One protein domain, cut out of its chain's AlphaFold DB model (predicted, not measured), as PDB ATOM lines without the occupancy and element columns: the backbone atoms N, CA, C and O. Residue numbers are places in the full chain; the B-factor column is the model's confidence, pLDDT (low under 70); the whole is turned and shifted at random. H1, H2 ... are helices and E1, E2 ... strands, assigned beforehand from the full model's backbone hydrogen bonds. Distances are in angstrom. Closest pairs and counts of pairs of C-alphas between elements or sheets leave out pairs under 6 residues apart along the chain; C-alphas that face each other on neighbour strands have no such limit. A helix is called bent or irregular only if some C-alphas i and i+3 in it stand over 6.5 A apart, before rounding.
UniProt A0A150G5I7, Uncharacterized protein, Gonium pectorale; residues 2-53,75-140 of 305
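Overview. This is residues 2 to 53 and 75 to 140 of the 305 residues of an uncharacterized protein of Gonium pectorale (UniProt A0A150G5I7). One antiparallel sheet of six strands is curled like part of a barrel round the long helix H2, which runs along the long axis of the domain and sits between E2 on one side and E6 on the other. The short helix H1 lies near one end of that axis, beyond the sheet. The printed part has 118 residues, with six named strands and then two named helices in the order E1 E2 E3 E4 E5 E6 H1 H2; the sheet's order is likewise E1 E2 E3 E4 E5 E6, and the class is mixed, helices and strands. The whole is only just loose, close to compact, with a radius of gyration of the C-alphas of 16.3 A, and its elongated outline spans 50 by 29 by 25 A.

Along the chain. Start at C-alpha 2, at (45.546, 10.725, -29.819), where E1 begins; it takes residues 2 to 5 and is 9.5 A long from first to last C-alpha. E2 follows as residues 12 to 21, 29.1 A long. Next comes E3, residues 24 to 39, the longest strand; find its C-alpha 24 at (60.225, 18.831, -36.888) and its C-alpha 39 at (33.652, 13.369, -6.995), 40.4 A away. E3 bends by 62 degrees at residue 36. E4 is residues 43 to 50, 22.1 A long. After the cut, E5 takes residues 76 to 84, 25.2 A, and E6 residues 87 to 93, 19.4 A. H1 is residues 100 to 104, 6.0 A long. H2, residues 109 to 136, runs 39.6 A to C-alpha 136 at (20.542, 21.787, -25.406). It has a kink of 27 degrees near residue 116, and it is irregular, but only just: C-alphas 115 and 118 are 6.54 A apart.

Arrangement. Begin with the sheet, whose edge strands are E1 and E6. E1 to E4 form a meander, each strand the antiparallel neighbour of the one before. In the hairpin of E1 and E2, look at N 4 and O 14, 2.9 A apart. The hairpin of E2 and E3 has N 15 and O 31 at 2.7 A, and that of E3 and E4 has N 34 and O 47 at 2.7 A. E4 and E5 are antiparallel neighbours at 163 degrees, with N 44 and O 78 at 2.8 A. In the hairpin of E5 and E6, N 79 and O 91 are 2.8 A apart. From edge to edge the strands' lines turn by 78 degrees and the way across the sheet turns by 110 degrees; the sheet is twisted. H2 is on the sheet, on one face of it, in two layers, and the sheet curls round it. The closest C-alphas of E2 and H2 are those of Tyr 19 and Ser 115, 6.3 A apart. E6 and H2 are near each other, with 8 pairs of C-alphas within 10 A. H1 is not on the sheet; it is close to H2 but not clearly touching, the closest C-alphas being those of Val 103 and Val 109, 7.8 A apart. E2 and E6 are apart. In H1 every O i to N i+4 pair is within hydrogen-bond range, and in H2 22 of 24 are.

Size, cuts and confidence. The two C-alphas farthest apart are those of Glu 104 and Ala 139, 53.1 A. Residues 54 to 74 are not printed, and C-alphas 53 and 75 stand 11.1 A apart across this cut, in the link from E4 to E5. Of the links that are printed whole, none is long. The mean pLDDT of the printed part is 82.6; look for values under 70 at residues 2 to 4, 23 to 24, 51 to 53, 97 to 101, 105 and 107 to 109.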
ATOM      1  N   GLN A   2      46.508  11.766 -30.189       52.75
ATOM      2  CA  GLN A   2      45.546  10.725 -29.819       52.75
ATOM      3  C   GLN A   2      45.363  10.707 -28.298       52.75
ATOM      4  O   GLN A   2      46.300  10.416 -27.555       52.75
ATOM      5  N   ILE A   3      44.155  11.056 -27.839       66.12
ATOM      6  CA  ILE A   3      43.711  10.755 -26.475       66.12
ATOM      7  C   ILE A   3      42.854   9.506 -26.576       66.12
ATOM      8  O   ILE A   3      41.717   9.555 -27.048       66.12
ATOM      9  N   GLY A   4      43.435   8.375 -26.199       66.06
ATOM     10  CA  GLY A   4      42.779   7.088 -26.281       66.06
ATOM     11  C   GLY A   4      42.420   6.565 -24.912       66.06
ATOM     12  O   GLY A   4      43.275   6.464 -24.050       66.06
ATOM     13  N   LEU A   5      41.164   6.207 -24.696       75.31
ATOM     14  CA  LEU A   5      40.792   5.477 -23.491       75.31
ATOM     15  C   LEU A   5      40.937   3.982 -23.776       75.31
ATOM     16  O   LEU A   5      40.524   3.532 -24.845       75.31
ATOM     17  N   ASP A   6      41.517   3.225 -22.848       75.94
ATOM     18  CA  ASP A   6      41.652   1.774 -23.011       75.94
ATOM     19  C   ASP A   6      40.251   1.129 -22.932       75.94
ATOM     20  O   ASP A   6      39.560   1.292 -21.920       75.94
ATOM     21  N   PRO A   7      39.789   0.406 -23.972       77.12
ATOM     22  CA  PRO A   7      38.470  -0.227 -23.962       77.12
ATOM     23  C   PRO A   7      38.335  -1.291 -22.865       77.12
ATOM     24  O   PRO A   7      37.228  -1.554 -22.398       77.12
ATOM     25  N   ASN A   8      39.449  -1.885 -22.433       86.75
ATOM     26  CA  ASN A   8      39.465  -2.871 -21.358       86.75
ATOM     27  C   ASN A   8      39.571  -2.215 -19.975       86.75
ATOM     28  O   ASN A   8      39.165  -2.823 -18.987       86.75
ATOM     29  N   ASN A   9      40.088  -0.983 -19.903       86.00
ATOM     30  CA  ASN A   9      40.312  -0.242 -18.664       86.00
ATOM     31  C   ASN A   9      39.801   1.204 -18.808       86.00
ATOM     32  O   ASN A   9      40.577   2.105 -19.129       86.00
ATOM     33  N   PRO A  10      38.510   1.472 -18.535       83.75
ATOM     34  CA  PRO A  10      37.908   2.790 -18.760       83.75
ATOM     35  C   PRO A  10      38.485   3.902 -17.870       83.75
ATOM     36  O   PRO A  10      38.228   5.079 -18.130       83.75
ATOM     37  N   ASP A  11      39.238   3.532 -16.835       87.62
ATOM     38  CA  ASP A  11      39.939   4.446 -15.938       87.62
ATOM     39  C   ASP A  11      41.347   4.816 -16.434       87.62
ATOM     40  O   ASP A  11      41.988   5.668 -15.826       87.62
ATOM     41  N   LEU A  12      41.826   4.218 -17.531       87.12
ATOM     42  CA  LEU A  12      43.097   4.558 -18.169       87.12
ATOM     43  C   LEU A  12      42.867   5.365 -19.449       87.12
ATOM     44  O   LEU A  12      42.101   4.971 -20.332       87.12
ATOM     45  N   ALA A  13      43.586   6.476 -19.562       85.75
ATOM     46  CA  ALA A  13      43.664   7.306 -20.752       85.75
ATOM     47  C   ALA A  13      45.120   7.406 -21.216       85.75
ATOM     48  O   ALA A  13      45.990   7.860 -20.483       85.75
ATOM     49  N   LEU A  14      45.384   7.010 -22.452       83.12
ATOM     50  CA  LEU A  14      46.614   7.287 -23.169       83.12
ATOM     51  C   LEU A  14      46.543   8.702 -23.744       83.12
ATOM     52  O   LEU A  14      45.613   9.032 -24.473       83.12
ATOM     53  N   PHE A  15      47.535   9.522 -23.441       80.19
ATOM     54  CA  PHE A  15      47.734  10.845 -24.003       80.19
ATOM     55  C   PHE A  15      49.062  10.844 -24.749       80.19
ATOM     56  O   PHE A  15      50.123  10.763 -24.137       80.19
ATOM     57  N   GLN A  16      49.004  10.926 -26.072       80.31
ATOM     58  CA  GLN A  16      50.183  10.934 -26.932       80.31
ATOM     59  C   GLN A  16      50.306  12.296 -27.616       80.31
ATOM     60  O   GLN A  16      49.432  12.692 -28.394       80.31
ATOM     61  N   CYS A  17      51.392  13.015 -27.346       77.31
ATOM     62  CA  CYS A  17      51.717  14.282 -27.996       77.31
ATOM     63  C   CYS A  17      53.156  14.280 -28.520       77.31
ATOM     64  O   CYS A  17      54.014  13.583 -27.992       77.31
ATOM     65  N   PHE A  18      53.434  15.093 -29.533       78.00
ATOM     66  CA  PHE A  18      54.780  15.254 -30.074       78.00
ATOM     67  C   PHE A  18      55.332  16.607 -29.641       78.00
ATOM     68  O   PHE A  18      54.711  17.640 -29.889       78.00
ATOM     69  N   TYR A  19      56.500  16.599 -29.009       73.31
ATOM     70  CA  TYR A  19      57.307  17.794 -28.867       73.31
ATOM     71  C   TYR A  19      57.921  18.140 -30.225       73.31
ATOM     72  O   TYR A  19      58.589  17.307 -30.850       73.31
ATOM     73  N   ARG A  20      57.685  19.373 -30.676       70.56
ATOM     74  CA  ARG A  20      58.217  19.898 -31.934       70.56
ATOM     75  C   ARG A  20      59.238  20.999 -31.665       70.56
ATOM     76  O   ARG A  20      59.041  21.834 -30.782       70.56
ATOM     77  N   HIS A  21      60.305  21.010 -32.454       71.38
ATOM     78  CA  HIS A  21      61.242  22.127 -32.534       71.38
ATOM     79  C   HIS A  21      61.165  22.697 -33.951       71.38
ATOM     80  O   HIS A  21      61.594  22.052 -34.908       71.38
ATOM     81  N   GLY A  22      60.531  23.863 -34.097       78.62
ATOM     82  CA  GLY A  22      60.059  24.315 -35.407       78.62
ATOM     83  C   GLY A  22      58.978  23.370 -35.939       78.62
ATOM     84  O   GLY A  22      58.043  23.034 -35.212       78.62
ATOM     85  N   LEU A  23      59.124  22.908 -37.184       69.00
ATOM     86  CA  LEU A  23      58.193  21.955 -37.802       69.00
ATOM     87  C   LEU A  23      58.568  20.484 -37.590       69.00
ATOM     88  O   LEU A  23      57.764  19.599 -37.879       69.00
ATOM     89  N   LEU A  24      59.751  20.202 -37.041       69.12
ATOM     90  CA  LEU A  24      60.225  18.831 -36.888       69.12
ATOM     91  C   LEU A  24      59.707  18.209 -35.581       69.12
ATOM     92  O   LEU A  24      59.930  18.781 -34.505       69.12
ATOM     93  N   PRO A  25      59.047  17.035 -35.627       73.44
ATOM     94  CA  PRO A  25      58.744  16.262 -34.431       73.44
ATOM     95  C   PRO A  25      60.051  15.699 -33.866       73.44
ATOM     96  O   PRO A  25      60.646  14.782 -34.423       73.44
ATOM     97  N   VAL A  26      60.519  16.276 -32.760       76.62
ATOM     98  CA  VAL A  26      61.795  15.896 -32.136       76.62
ATOM     99  C   VAL A  26      61.608  14.715 -31.199       76.62
ATOM    100  O   VAL A  26      62.474  13.850 -31.108       76.62
ATOM    101  N   MET A  27      60.489  14.679 -30.474       75.38
ATOM    102  CA  MET A  27      60.267  13.649 -29.470       75.38
ATOM    103  C   MET A  27      58.785  13.368 -29.277       75.38
ATOM    104  O   MET A  27      57.975  14.278 -29.126       75.38
ATOM    105  N   GLU A  28      58.437  12.092 -29.235       80.44
ATOM    106  CA  GLU A  28      57.113  11.645 -28.840       80.44
ATOM    107  C   GLU A  28      57.034  11.532 -27.316       80.44
ATOM    108  O   GLU A  28      57.871  10.897 -26.676       80.44
ATOM    109  N   ILE A  29      56.019  12.159 -26.734       77.25
ATOM    110  CA  ILE A  29      55.731  12.111 -25.308       77.25
ATOM    111  C   ILE A  29      54.397  11.396 -25.124       77.25
ATOM    112  O   ILE A  29      53.348  11.865 -25.572       77.25
ATOM    113  N   VAL A  30      54.452  10.266 -24.427       80.25
ATOM    114  CA  VAL A  30      53.290   9.442 -24.103       80.25
ATOM    115  C   VAL A  30      53.072   9.472 -22.598       80.25
ATOM    116  O   VAL A  30      53.990   9.177 -21.832       80.25
ATOM    117  N   PHE A  31      51.854   9.798 -22.178       82.25
ATOM    118  CA  PHE A  31      51.395   9.670 -20.802       82.25
ATOM    119  C   PHE A  31      50.260   8.655 -20.743       82.25
ATOM    120  O   PHE A  31      49.355   8.668 -21.572       82.25
ATOM    121  N   VAL A  32      50.276   7.797 -19.735       85.31
ATOM    122  CA  VAL A  32      49.142   6.959 -19.361       85.31
ATOM    123  C   VAL A  32      48.582   7.544 -18.081       85.31
ATOM    124  O   VAL A  32      49.162   7.394 -17.008       85.31
ATOM    125  N   LEU A  33      47.467   8.246 -18.210       88.38
ATOM    126  CA  LEU A  33      46.741   8.843 -17.106       88.38
ATOM    127  C   LEU A  33      45.775   7.806 -16.536       88.38
ATOM    128  O   LEU A  33      44.892   7.323 -17.238       88.38
ATOM    129  N   GLN A  34      45.921   7.483 -15.259       90.19
ATOM    130  CA  GLN A  34      44.952   6.710 -14.506       90.19
ATOM    131  C   GLN A  34      44.087   7.635 -13.677       90.19
ATOM    132  O   GLN A  34      44.556   8.449 -12.890       90.19
ATOM    133  N   LYS A  35      42.790   7.466 -13.825       90.88
ATOM    134  CA  LYS A  35      41.782   8.116 -13.013       90.88
ATOM    135  C   LYS A  35      41.824   7.547 -11.594       90.88
ATOM    136  O   LYS A  35      41.673   6.344 -11.404       90.88
ATOM    137  N   THR A  36      42.022   8.409 -10.601       90.56
ATOM    138  CA  THR A  36      42.206   7.992  -9.202       90.56
ATOM    139  C   THR A  36      40.978   8.272  -8.353       90.56
ATOM    140  O   THR A  36      40.514   7.404  -7.620       90.56
ATOM    141  N   THR A  37      40.426   9.485  -8.442       91.88
ATOM    142  CA  THR A  37      39.297   9.920  -7.608       91.88
ATOM    143  C   THR A  37      38.235  10.597  -8.457       91.88
ATOM    144  O   THR A  37      38.544  11.435  -9.301       91.88
ATOM    145  N   ILE A  38      36.971  10.261  -8.198       91.19
ATOM    146  CA  ILE A  38      35.809  10.892  -8.826       91.19
ATOM    147  C   ILE A  38      34.916  11.413  -7.723       91.19
ATOM    148  O   ILE A  38      34.373  10.642  -6.933       91.19
ATOM    149  N   VAL A  39      34.733  12.720  -7.712       93.38
ATOM    150  CA  VAL A  39      33.652  13.369  -6.995       93.38
ATOM    151  C   VAL A  39      32.684  13.860  -8.069       93.38
ATOM    152  O   VAL A  39      33.033  14.799  -8.791       93.38
ATOM    153  N   PRO A  40      31.523  13.198  -8.241       92.69
ATOM    154  CA  PRO A  40      30.548  13.564  -9.263       92.69
ATOM    155  C   PRO A  40      30.264  15.066  -9.246       92.69
ATOM    156  O   PRO A  40      30.155  15.650  -8.171       92.69
ATOM    157  N   ASP A  41      30.217  15.669 -10.433       90.25
ATOM    158  CA  ASP A  41      29.911  17.088 -10.669       90.25
ATOM    159  C   ASP A  41      30.850  18.109 -10.002       90.25
ATOM    160  O   ASP A  41      30.612  19.310 -10.091       90.25
ATOM    161  N   ILE A  42      31.927  17.656  -9.352       94.69
ATOM    162  CA  ILE A  42      32.840  18.517  -8.589       94.69
ATOM    163  C   ILE A  42      34.274  18.347  -9.073       94.69
ATOM    164  O   ILE A  42      34.941  19.328  -9.394       94.69
ATOM    165  N   ARG A  43      34.787  17.111  -9.101       93.12
ATOM    166  CA  ARG A  43      36.212  16.880  -9.346       93.12
ATOM    167  C   ARG A  43      36.508  15.505  -9.917       93.12
ATOM    168  O   ARG A  43      36.020  14.491  -9.426       93.12
ATOM    169  N   ILE A  44      37.419  15.463 -10.878       92.31
ATOM    170  CA  ILE A  44      38.071  14.241 -11.344       92.31
ATOM    171  C   ILE A  44      39.567  14.408 -11.101       92.31
ATOM    172  O   ILE A  44      40.160  15.367 -11.581       92.31
ATOM    173  N   ALA A  45      40.178  13.502 -10.345       91.81
ATOM    174  CA  ALA A  45      41.625  13.446 -10.165       91.81
ATOM    175  C   ALA A  45      42.211  12.279 -10.964       91.81
ATOM    176  O   ALA A  45      41.589  11.216 -11.073       91.81
ATOM    177  N   PHE A  46      43.406  12.477 -11.506       90.81
ATOM    178  CA  PHE A  46      44.133  11.484 -12.282       90.81
ATOM    179  C   PHE A  46      45.642  11.585 -12.037       90.81
ATOM    180  O   PHE A  46      46.181  12.656 -11.773       90.81
ATOM    181  N   GLU A  47      46.338  10.461 -12.127       88.44
ATOM    182  CA  GLU A  47      47.787  10.360 -11.976       88.44
ATOM    183  C   GLU A  47      48.420   9.778 -13.238       88.44
ATOM    184  O   GLU A  47      47.777   9.031 -13.967       88.44
ATOM    185  N   SER A  48      49.676  10.118 -13.519       83.38
ATOM    186  CA  SER A  48      50.416   9.485 -14.613       83.38
ATOM    187  C   SER A  48      51.048   8.194 -14.098       83.38
ATOM    188  O   SER A  48      51.913   8.239 -13.226       83.38
ATOM    189  N   VAL A  49      50.607   7.052 -14.625       80.12
ATOM    190  CA  VAL A  49      51.109   5.712 -14.267       80.12
ATOM    191  C   VAL A  49      52.281   5.306 -15.149       80.12
ATOM    192  O   VAL A  49      53.150   4.540 -14.735       80.12
ATOM    193  N   TRP A  50      52.298   5.804 -16.384       70.81
ATOM    194  CA  TRP A  50      53.309   5.476 -17.379       70.81
ATOM    195  C   TRP A  50      53.630   6.705 -18.225       70.81
ATOM    196  O   TRP A  50      52.742   7.497 -18.523       70.81
ATOM    197  N   GLY A  51      54.896   6.866 -18.605       64.75
ATOM    198  CA  GLY A  51      55.405   8.093 -19.223       64.75
ATOM    199  C   GLY A  51      56.337   8.859 -18.290       64.75
ATOM    200  O   GLY A  51      56.771   8.326 -17.268       64.75
ATOM    201  N   MET A  52      56.665  10.108 -18.644       57.31
ATOM    202  CA  MET A  52      57.464  10.971 -17.765       57.31
ATOM    203  C   MET A  52      56.775  11.013 -16.396       57.31
ATOM    204  O   MET A  52      55.583  11.349 -16.340       57.31
ATOM    205  N   PRO A  53      57.463  10.632 -15.304       48.19
ATOM    206  CA  PRO A  53      56.839  10.678 -14.000       48.19
ATOM    207  C   PRO A  53      56.431  12.131 -13.766       48.19
ATOM    208  O   PRO A  53      57.243  13.040 -13.922       48.19
ATOM    209  N   PRO A  75      48.093  15.294  -7.981       75.88
ATOM    210  CA  PRO A  75      47.648  14.627  -9.202       75.88
ATOM    211  C   PRO A  75      46.974  15.642 -10.129       75.88
ATOM    212  O   PRO A  75      46.417  16.634  -9.658       75.88
ATOM    213  N   GLY A  76      46.979  15.388 -11.438       88.56
ATOM    214  CA  GLY A  76      46.208  16.215 -12.360       88.56
ATOM    215  C   GLY A  76      44.728  16.214 -11.967       88.56
ATOM    216  O   GLY A  76      44.191  15.206 -11.497       88.56
ATOM    217  N   THR A  77      44.065  17.360 -12.100       92.06
ATOM    218  CA  THR A  77      42.668  17.538 -11.703       92.06
ATOM    219  C   THR A  77      41.853  18.213 -12.788       92.06
ATOM    220  O   THR A  77      42.303  19.153 -13.434       92.06
ATOM    221  N   VAL A  78      40.607  17.780 -12.928       92.50
ATOM    222  CA  VAL A  78      39.540  18.543 -13.574       92.50
ATOM    223  C   VAL A  78      38.571  18.953 -12.481       92.50
ATOM    224  O   VAL A  78      38.000  18.081 -11.825       92.50
ATOM    225  N   GLU A  79      38.411  20.249 -12.257       95.19
ATOM    226  CA  GLU A  79      37.466  20.795 -11.285       95.19
ATOM    227  C   GLU A  79      36.316  21.498 -12.000       95.19
ATOM    228  O   GLU A  79      36.509  22.220 -12.980       95.19
ATOM    229  N   PHE A  80      35.108  21.271 -11.500       96.19
ATOM    230  CA  PHE A  80      33.877  21.855 -12.006       96.19
ATOM    231  C   PHE A  80      33.349  22.812 -10.946       96.19
ATOM    232  O   PHE A  80      33.039  22.411  -9.826       96.19
ATOM    233  N   THR A  81      33.269  24.093 -11.289       97.50
ATOM    234  CA  THR A  81      32.727  25.126 -10.404       97.50
ATOM    235  C   THR A  81      31.486  25.724 -11.044       97.50
ATOM    236  O   THR A  81      31.565  26.329 -12.113       97.50
ATOM    237  N   GLU A  82      30.330  25.565 -10.404       96.31
ATOM    238  CA  GLU A  82      29.114  26.265 -10.816       96.31
ATOM    239  C   GLU A  82      29.292  27.769 -10.564       96.31
ATOM    240  O   GLU A  82      29.583  28.192  -9.445       96.31
ATOM    241  N   LEU A  83      29.167  28.578 -11.620       96.06
ATOM    242  CA  LEU A  83      29.251  30.037 -11.519       96.06
ATOM    243  C   LEU A  83      27.857  30.651 -11.378       96.06
ATOM    244  O   LEU A  83      27.617  31.484 -10.509       96.06
ATOM    245  N   GLU A  84      26.947  30.233 -12.254       95.38
ATOM    246  CA  GLU A  84      25.560  30.687 -12.351       95.38
ATOM    247  C   GLU A  84      24.695  29.491 -12.784       95.38
ATOM    248  O   GLU A  84      25.232  28.546 -13.371       95.38
ATOM    249  N   PRO A  85      23.366  29.520 -12.578       94.88
ATOM    250  CA  PRO A  85      22.489  28.464 -13.073       94.88
ATOM    251  C   PRO A  85      22.674  28.249 -14.581       94.88
ATOM    252  O   PRO A  85      22.441  29.153 -15.385       94.88
ATOM    253  N   GLY A  86      23.114  27.048 -14.963       90.38
ATOM    254  CA  GLY A  86      23.406  26.693 -16.355       90.38
ATOM    255  C   GLY A  86      24.782  27.137 -16.871       90.38
ATOM    256  O   GLY A  86      25.034  27.037 -18.070       90.38
ATOM    257  N   ARG A  87      25.682  27.617 -16.001       94.69
ATOM    258  CA  ARG A  87      27.078  27.931 -16.337       94.69
ATOM    259  C   ARG A  87      28.051  27.268 -15.374       94.69
ATOM    260  O   ARG A  87      28.087  27.573 -14.182       94.69
ATOM    261  N   THR A  88      28.934  26.459 -15.943       96.38
ATOM    262  CA  THR A  88      29.985  25.754 -15.211       96.38
ATOM    263  C   THR A  88      31.345  26.188 -15.733       96.38
ATOM    264  O   THR A  88      31.597  26.168 -16.938       96.38
ATOM    265  N   LYS A  89      32.232  26.583 -14.822       95.50
ATOM    266  CA  LYS A  89      33.656  26.744 -15.098       95.50
ATOM    267  C   LYS A  89      34.330  25.388 -14.959       95.50
ATOM    268  O   LYS A  89      34.117  24.700 -13.964       95.50
ATOM    269  N   VAL A  90      35.137  25.027 -15.949       94.38
ATOM    270  CA  VAL A  90      35.938  23.803 -15.934       94.38
ATOM    271  C   VAL A  90      37.400  24.205 -15.861       94.38
ATOM    272  O   VAL A  90      37.908  24.843 -16.781       94.38
ATOM    273  N   ASP A  91      38.056  23.855 -14.760       93.00
ATOM    274  CA  ASP A  91      39.473  24.111 -14.531       93.00
ATOM    275  C   ASP A  91      40.250  22.797 -14.669       93.00
ATOM    276  O   ASP A  91      40.099  21.880 -13.862       93.00
ATOM    277  N   LEU A  92      41.080  22.698 -15.708       90.56
ATOM    278  CA  LEU A  92      42.019  21.594 -15.900       90.56
ATOM    279  C   LEU A  92      43.387  22.010 -15.353       90.56
ATOM    280  O   LEU A  92      44.010  22.935 -15.874       90.56
ATOM    281  N   SER A  93      43.865  21.308 -14.328       89.50
ATOM    282  CA  SER A  93      45.205  21.469 -13.773       89.50
ATOM    283  C   SER A  93      46.006  20.184 -13.965       89.50
ATOM    284  O   SER A  93      45.499  19.078 -13.781       89.50
ATOM    285  N   PHE A  94      47.263  20.311 -14.372       83.12
ATOM    286  CA  PHE A  94      48.172  19.180 -14.488       83.12
ATOM    287  C   PHE A  94      49.586  19.653 -14.147       83.12
ATOM    288  O   PHE A  94      50.055  20.668 -14.661       83.12
ATOM    289  N   GLY A  95      50.253  18.944 -13.239       80.81
ATOM    290  CA  GLY A  95      51.656  19.174 -12.914       80.81
ATOM    291  C   GLY A  95      52.506  18.109 -13.585       80.81
ATOM    292  O   GLY A  95      52.281  16.933 -13.342       80.81
ATOM    293  N   VAL A  96      53.472  18.496 -14.417       71.62
ATOM    294  CA  VAL A  96      54.424  17.561 -15.039       71.62
ATOM    295  C   VAL A  96      55.826  17.978 -14.627       71.62
ATOM    296  O   VAL A  96      56.231  19.111 -14.891       71.62
ATOM    297  N   SER A  97      56.585  17.078 -14.001       67.81
ATOM    298  CA  SER A  97      58.034  17.256 -13.909       67.81
ATOM    299  C   SER A  97      58.665  16.955 -15.259       67.81
ATOM    300  O   SER A  97      58.466  15.885 -15.833       67.81
ATOM    301  N   LEU A  98      59.431  17.918 -15.765       66.25
ATOM    302  CA  LEU A  98      60.240  17.722 -16.959       66.25
ATOM    303  C   LEU A  98      61.441  16.841 -16.595       66.25
ATOM    304  O   LEU A  98      62.084  17.115 -15.581       66.25
ATOM    305  N   PRO A  99      61.759  15.806 -17.390       66.50
ATOM    306  CA  PRO A  99      63.005  15.075 -17.253       66.50
ATOM    307  C   PRO A  99      64.193  16.020 -17.388       66.50
ATOM    308  O   PRO A  99      64.165  16.936 -18.216       66.50
ATOM    309  N   ASP A 100      65.265  15.724 -16.659       69.50
ATOM    310  CA  ASP A 100      66.529  16.455 -16.778       69.50
ATOM    311  C   ASP A 100      67.019  16.475 -18.233       69.50
ATOM    312  O   ASP A 100      67.500  17.501 -18.693       69.50
ATOM    313  N   LEU A 101      66.759  15.415 -19.010       67.12
ATOM    314  CA  LEU A 101      67.078  15.357 -20.441       67.12
ATOM    315  C   LEU A 101      66.417  16.482 -21.259       67.12
ATOM    316  O   LEU A 101      67.057  17.051 -22.137       67.12
ATOM    317  N   LEU A 102      65.156  16.843 -20.980       71.12
ATOM    318  CA  LEU A 102      64.505  17.965 -21.672       71.12
ATOM    319  C   LEU A 102      65.158  19.297 -21.293       71.12
ATOM    320  O   LEU A 102      65.378  20.157 -22.147       71.12
ATOM    321  N   VAL A 103      65.528  19.434 -20.021       73.50
ATOM    322  CA  VAL A 103      66.261  20.600 -19.525       73.50
ATOM    323  C   VAL A 103      67.645  20.690 -20.184       73.50
ATOM    324  O   VAL A 103      68.036  21.763 -20.644       73.50
ATOM    325  N   GLU A 104      68.356  19.568 -20.303       73.69
ATOM    326  CA  GLU A 104      69.676  19.445 -20.935       73.69
ATOM    327  C   GLU A 104      69.633  19.737 -22.436       73.69
ATOM    328  O   GLU A 104      70.488  20.456 -22.953       73.69
ATOM    329  N   MET A 105      68.590  19.271 -23.128       68.31
ATOM    330  CA  MET A 105      68.332  19.598 -24.532       68.31
ATOM    331  C   MET A 105      67.947  21.072 -24.743       68.31
ATOM    332  O   MET A 105      67.663  21.474 -25.871       68.31
ATOM    333  N   LYS A 106      67.915  21.888 -23.676       74.25
ATOM    334  CA  LYS A 106      67.415  23.273 -23.670       74.25
ATOM    335  C   LYS A 106      65.992  23.389 -24.209       74.25
ATOM    336  O   LYS A 106      65.538  24.478 -24.565       74.25
ATOM    337  N   ILE A 107      65.258  22.280 -24.186       68.62
ATOM    338  CA  ILE A 107      63.815  22.238 -24.324       68.62
ATOM    339  C   ILE A 107      63.290  22.703 -22.966       68.62
ATOM    340  O   ILE A 107      62.873  21.929 -22.108       68.62
ATOM    341  N   GLY A 108      63.442  24.001 -22.705       66.12
ATOM    342  CA  GLY A 108      63.016  24.590 -21.448       66.12
ATOM    343  C   GLY A 108      61.518  24.380 -21.227       66.12
ATOM    344  O   GLY A 108      60.777  23.982 -22.127       66.12
ATOM    345  N   VAL A 109      61.051  24.736 -20.031       69.81
ATOM    346  CA  VAL A 109      59.628  24.695 -19.646       69.81
ATOM    347  C   VAL A 109      58.709  25.306 -20.714       69.81
ATOM    348  O   VAL A 109      57.634  24.776 -20.988       69.81
ATOM    349  N   PHE A 110      59.179  26.359 -21.383       74.00
ATOM    350  CA  PHE A 110      58.486  27.020 -22.484       74.00
ATOM    351  C   PHE A 110      58.179  26.110 -23.676       74.00
ATOM    352  O   PHE A 110      57.106  26.225 -24.254       74.00
ATOM    353  N   GLY A 111      59.080  25.195 -24.042       74.19
ATOM    354  CA  GLY A 111      58.876  24.314 -25.191       74.19
ATOM    355  C   GLY A 111      57.698  23.371 -24.972       74.19
ATOM    356  O   GLY A 111      56.797  23.289 -25.801       74.19
ATOM    357  N   VAL A 112      57.669  22.709 -23.816       74.06
ATOM    358  CA  VAL A 112      56.594  21.769 -23.479       74.06
ATOM    359  C   VAL A 112      55.271  22.497 -23.249       74.06
ATOM    360  O   VAL A 112      54.239  22.036 -23.730       74.06
ATOM    361  N   GLN A 113      55.282  23.656 -22.582       77.25
ATOM    362  CA  GLN A 113      54.069  24.458 -22.397       77.25
ATOM    363  C   GLN A 113      53.491  24.941 -23.731       77.25
ATOM    364  O   GLN A 113      52.296  24.778 -23.958       77.25
ATOM    365  N   ASN A 114      54.325  25.455 -24.638       80.31
ATOM    366  CA  ASN A 114      53.868  25.925 -25.947       80.31
ATOM    367  C   ASN A 114      53.303  24.795 -26.814       80.31
ATOM    368  O   ASN A 114      52.396  25.042 -27.599       80.31
ATOM    369  N   SER A 115      53.797  23.560 -26.669       77.00
ATOM    370  CA  SER A 115      53.218  22.405 -27.365       77.00
ATOM    371  C   SER A 115      51.923  21.908 -26.712       77.00
ATOM    372  O   SER A 115      50.976  21.575 -27.417       77.00
ATOM    373  N   LEU A 116      51.853  21.851 -25.378       78.75
ATOM    374  CA  LEU A 116      50.701  21.279 -24.670       78.75
ATOM    375  C   LEU A 116      49.507  22.229 -24.572       78.75
ATOM    376  O   LEU A 116      48.371  21.765 -24.629       78.75
ATOM    377  N   VAL A 117      49.731  23.535 -24.408       83.81
ATOM    378  CA  VAL A 117      48.643  24.502 -24.192       83.81
ATOM    379  C   VAL A 117      47.644  24.511 -25.354       83.81
ATOM    380  O   VAL A 117      46.470  24.275 -25.069       83.81
ATOM    381  N   PRO A 118      48.044  24.680 -26.633       83.38
ATOM    382  CA  PRO A 118      47.099  24.683 -27.754       83.38
ATOM    383  C   PRO A 118      46.293  23.386 -27.826       83.38
ATOM    384  O   PRO A 118      45.072  23.401 -27.939       83.38
ATOM    385  N   ILE A 119      46.974  22.256 -27.632       81.38
ATOM    386  CA  ILE A 119      46.368  20.927 -27.642       81.38
ATOM    387  C   ILE A 119      45.279  20.797 -26.567       81.38
ATOM    388  O   ILE A 119      44.189  20.278 -26.817       81.38
ATOM    389  N   LEU A 120      45.570  21.224 -25.340       84.31
ATOM    390  CA  LEU A 120      44.607  21.156 -24.244       84.31
ATOM    391  C   LEU A 120      43.474  22.167 -24.432       84.31
ATOM    392  O   LEU A 120      42.328  21.849 -24.116       84.31
ATOM    393  N   THR A 121      43.765  23.344 -24.988       86.75
ATOM    394  CA  THR A 121      42.761  24.347 -25.354       86.75
ATOM    395  C   THR A 121      41.773  23.800 -26.385       86.75
ATOM    396  O   THR A 121      40.566  23.902 -26.163       86.75
ATOM    397  N   ASP A 122      42.248  23.146 -27.444       86.62
ATOM    398  CA  ASP A 122      41.393  22.557 -28.479       86.62
ATOM    399  C   ASP A 122      40.509  21.438 -27.917       86.62
ATOM    400  O   ASP A 122      39.302  21.390 -28.169       86.62
ATOM    401  N   ASN A 123      41.085  20.565 -27.083       83.50
ATOM    402  CA  ASN A 123      40.342  19.491 -26.424       83.50
ATOM    403  C   ASN A 123      39.261  20.031 -25.471       83.50
ATOM    404  O   ASN A 123      38.144  19.512 -25.458       83.50
ATOM    405  N   LEU A 124      39.558  21.090 -24.708       87.44
ATOM    406  CA  LEU A 124      38.570  21.770 -23.865       87.44
ATOM    407  C   LEU A 124      37.484  22.459 -24.701       87.44
ATOM    408  O   LEU A 124      36.318  22.443 -24.309       87.44
ATOM    409  N   GLY A 125      37.836  23.014 -25.863       90.44
ATOM    410  CA  GLY A 125      36.879  23.570 -26.820       90.44
ATOM    411  C   GLY A 125      35.908  22.513 -27.351       90.44
ATOM    412  O   GLY A 125      34.693  22.716 -27.317       90.44
ATOM    413  N   ALA A 126      36.423  21.352 -27.764       87.12
ATOM    414  CA  ALA A 126      35.604  20.228 -28.212       87.12
ATOM    415  C   ALA A 126      34.713  19.675 -27.087       87.12
ATOM    416  O   ALA A 126      33.530  19.412 -27.305       87.12
ATOM    417  N   PHE A 127      35.254  19.543 -25.871       88.81
ATOM    418  CA  PHE A 127      34.480  19.144 -24.694       88.81
ATOM    419  C   PHE A 127      33.343  20.127 -24.411       88.81
ATOM    420  O   PHE A 127      32.206  19.709 -24.204       88.81
ATOM    421  N   LYS A 128      33.631  21.433 -24.446       93.00
ATOM    422  CA  LYS A 128      32.629  22.480 -24.254       93.00
ATOM    423  C   LYS A 128      31.501  22.366 -25.279       93.00
ATOM    424  O   LYS A 128      30.342  22.401 -24.884       93.00
ATOM    425  N   ALA A 129      31.823  22.192 -26.560       92.06
ATOM    426  CA  ALA A 129      30.817  22.052 -27.611       92.06
ATOM    427  C   ALA A 129      29.888  20.850 -27.362       92.06
ATOM    428  O   ALA A 129      28.669  20.994 -27.425       92.06
ATOM    429  N   LEU A 130      30.454  19.696 -26.993       90.12
ATOM    430  CA  LEU A 130      29.680  18.497 -26.654       90.12
ATOM    431  C   LEU A 130      28.811  18.695 -25.406       90.12
ATOM    432  O   LEU A 130      27.664  18.255 -25.376       90.12
ATOM    433  N   ALA A 131      29.341  19.360 -24.378       90.94
ATOM    434  CA  ALA A 131      28.598  19.653 -23.158       90.94
ATOM    435  C   ALA A 131      27.426  20.613 -23.424       90.94
ATOM    436  O   ALA A 131      26.328  20.398 -22.913       90.94
ATOM    437  N   GLU A 132      27.630  21.640 -24.251       93.38
ATOM    438  CA  GLU A 132      26.581  22.586 -24.649       93.38
ATOM    439  C   GLU A 132      25.511  21.931 -25.536       93.38
ATOM    440  O   GLU A 132      24.323  22.213 -25.379       93.38
ATOM    441  N   GLU A 133      25.906  21.035 -26.442       92.62
ATOM    442  CA  GLU A 133      24.976  20.259 -27.267       92.62
ATOM    443  C   GLU A 133      24.119  19.317 -26.412       92.62
ATOM    444  O   GLU A 133      22.891  19.342 -26.515       92.62
ATOM    445  N   ALA A 134      24.740  18.573 -25.492       90.69
ATOM    446  CA  ALA A 134      24.035  17.695 -24.560       90.69
ATOM    447  C   ALA A 134      23.115  18.468 -23.598       90.69
ATOM    448  O   ALA A 134      22.049  17.980 -23.227       90.69
ATOM    449  N   ALA A 135      23.502  19.686 -23.205       90.50
ATOM    450  CA  ALA A 135      22.652  20.563 -22.404       90.50
ATOM    451  C   ALA A 135      21.455  21.107 -23.203       90.50
ATOM    452  O   ALA A 135      20.385  21.325 -22.633       90.50
ATOM    453  N   ARG A 136      21.618  21.329 -24.516       93.88
ATOM    454  CA  ARG A 136      20.542  21.787 -25.406       93.88
ATOM    455  C   ARG A 136      19.520  20.683 -25.678       93.88
ATOM    456  O   ARG A 136      18.327  20.982 -25.688       93.88
ATOM    457  N   ASP A 137      19.968  19.450 -25.901       94.38
ATOM    458  CA  ASP A 137      19.096  18.292 -26.110       94.38
ATOM    459  C   ASP A 137      19.501  17.110 -25.209       94.38
ATOM    460  O   ASP A 137      20.233  16.210 -25.629       94.38
ATOM    461  N   PRO A 138      18.988  17.062 -23.968       89.62
ATOM    462  CA  PRO A 138      19.287  15.963 -23.058       89.62
ATOM    463  C   PRO A 138      18.676  14.626 -23.510       89.62
ATOM    464  O   PRO A 138      19.062  13.580 -22.988       89.62
ATOM    465  N   ALA A 139      17.727  14.628 -24.458       93.69
ATOM    466  CA  ALA A 139      17.093  13.416 -24.971       93.69
ATOM    467  C   ALA A 139      17.888  12.773 -26.118       93.69
ATOM    468  O   ALA A 139      17.815  11.553 -26.283       93.69
ATOM    469  N   ALA A 140      18.670  13.559 -26.868       88.12
ATOM    470  CA  ALA A 140      19.582  13.050 -27.896       88.12
ATOM    471  C   ALA A 140      20.669  12.127 -27.318       88.12
ATOM    472  O   ALA A 140      21.188  11.260 -28.024       88.12
TER     473      ALA A 140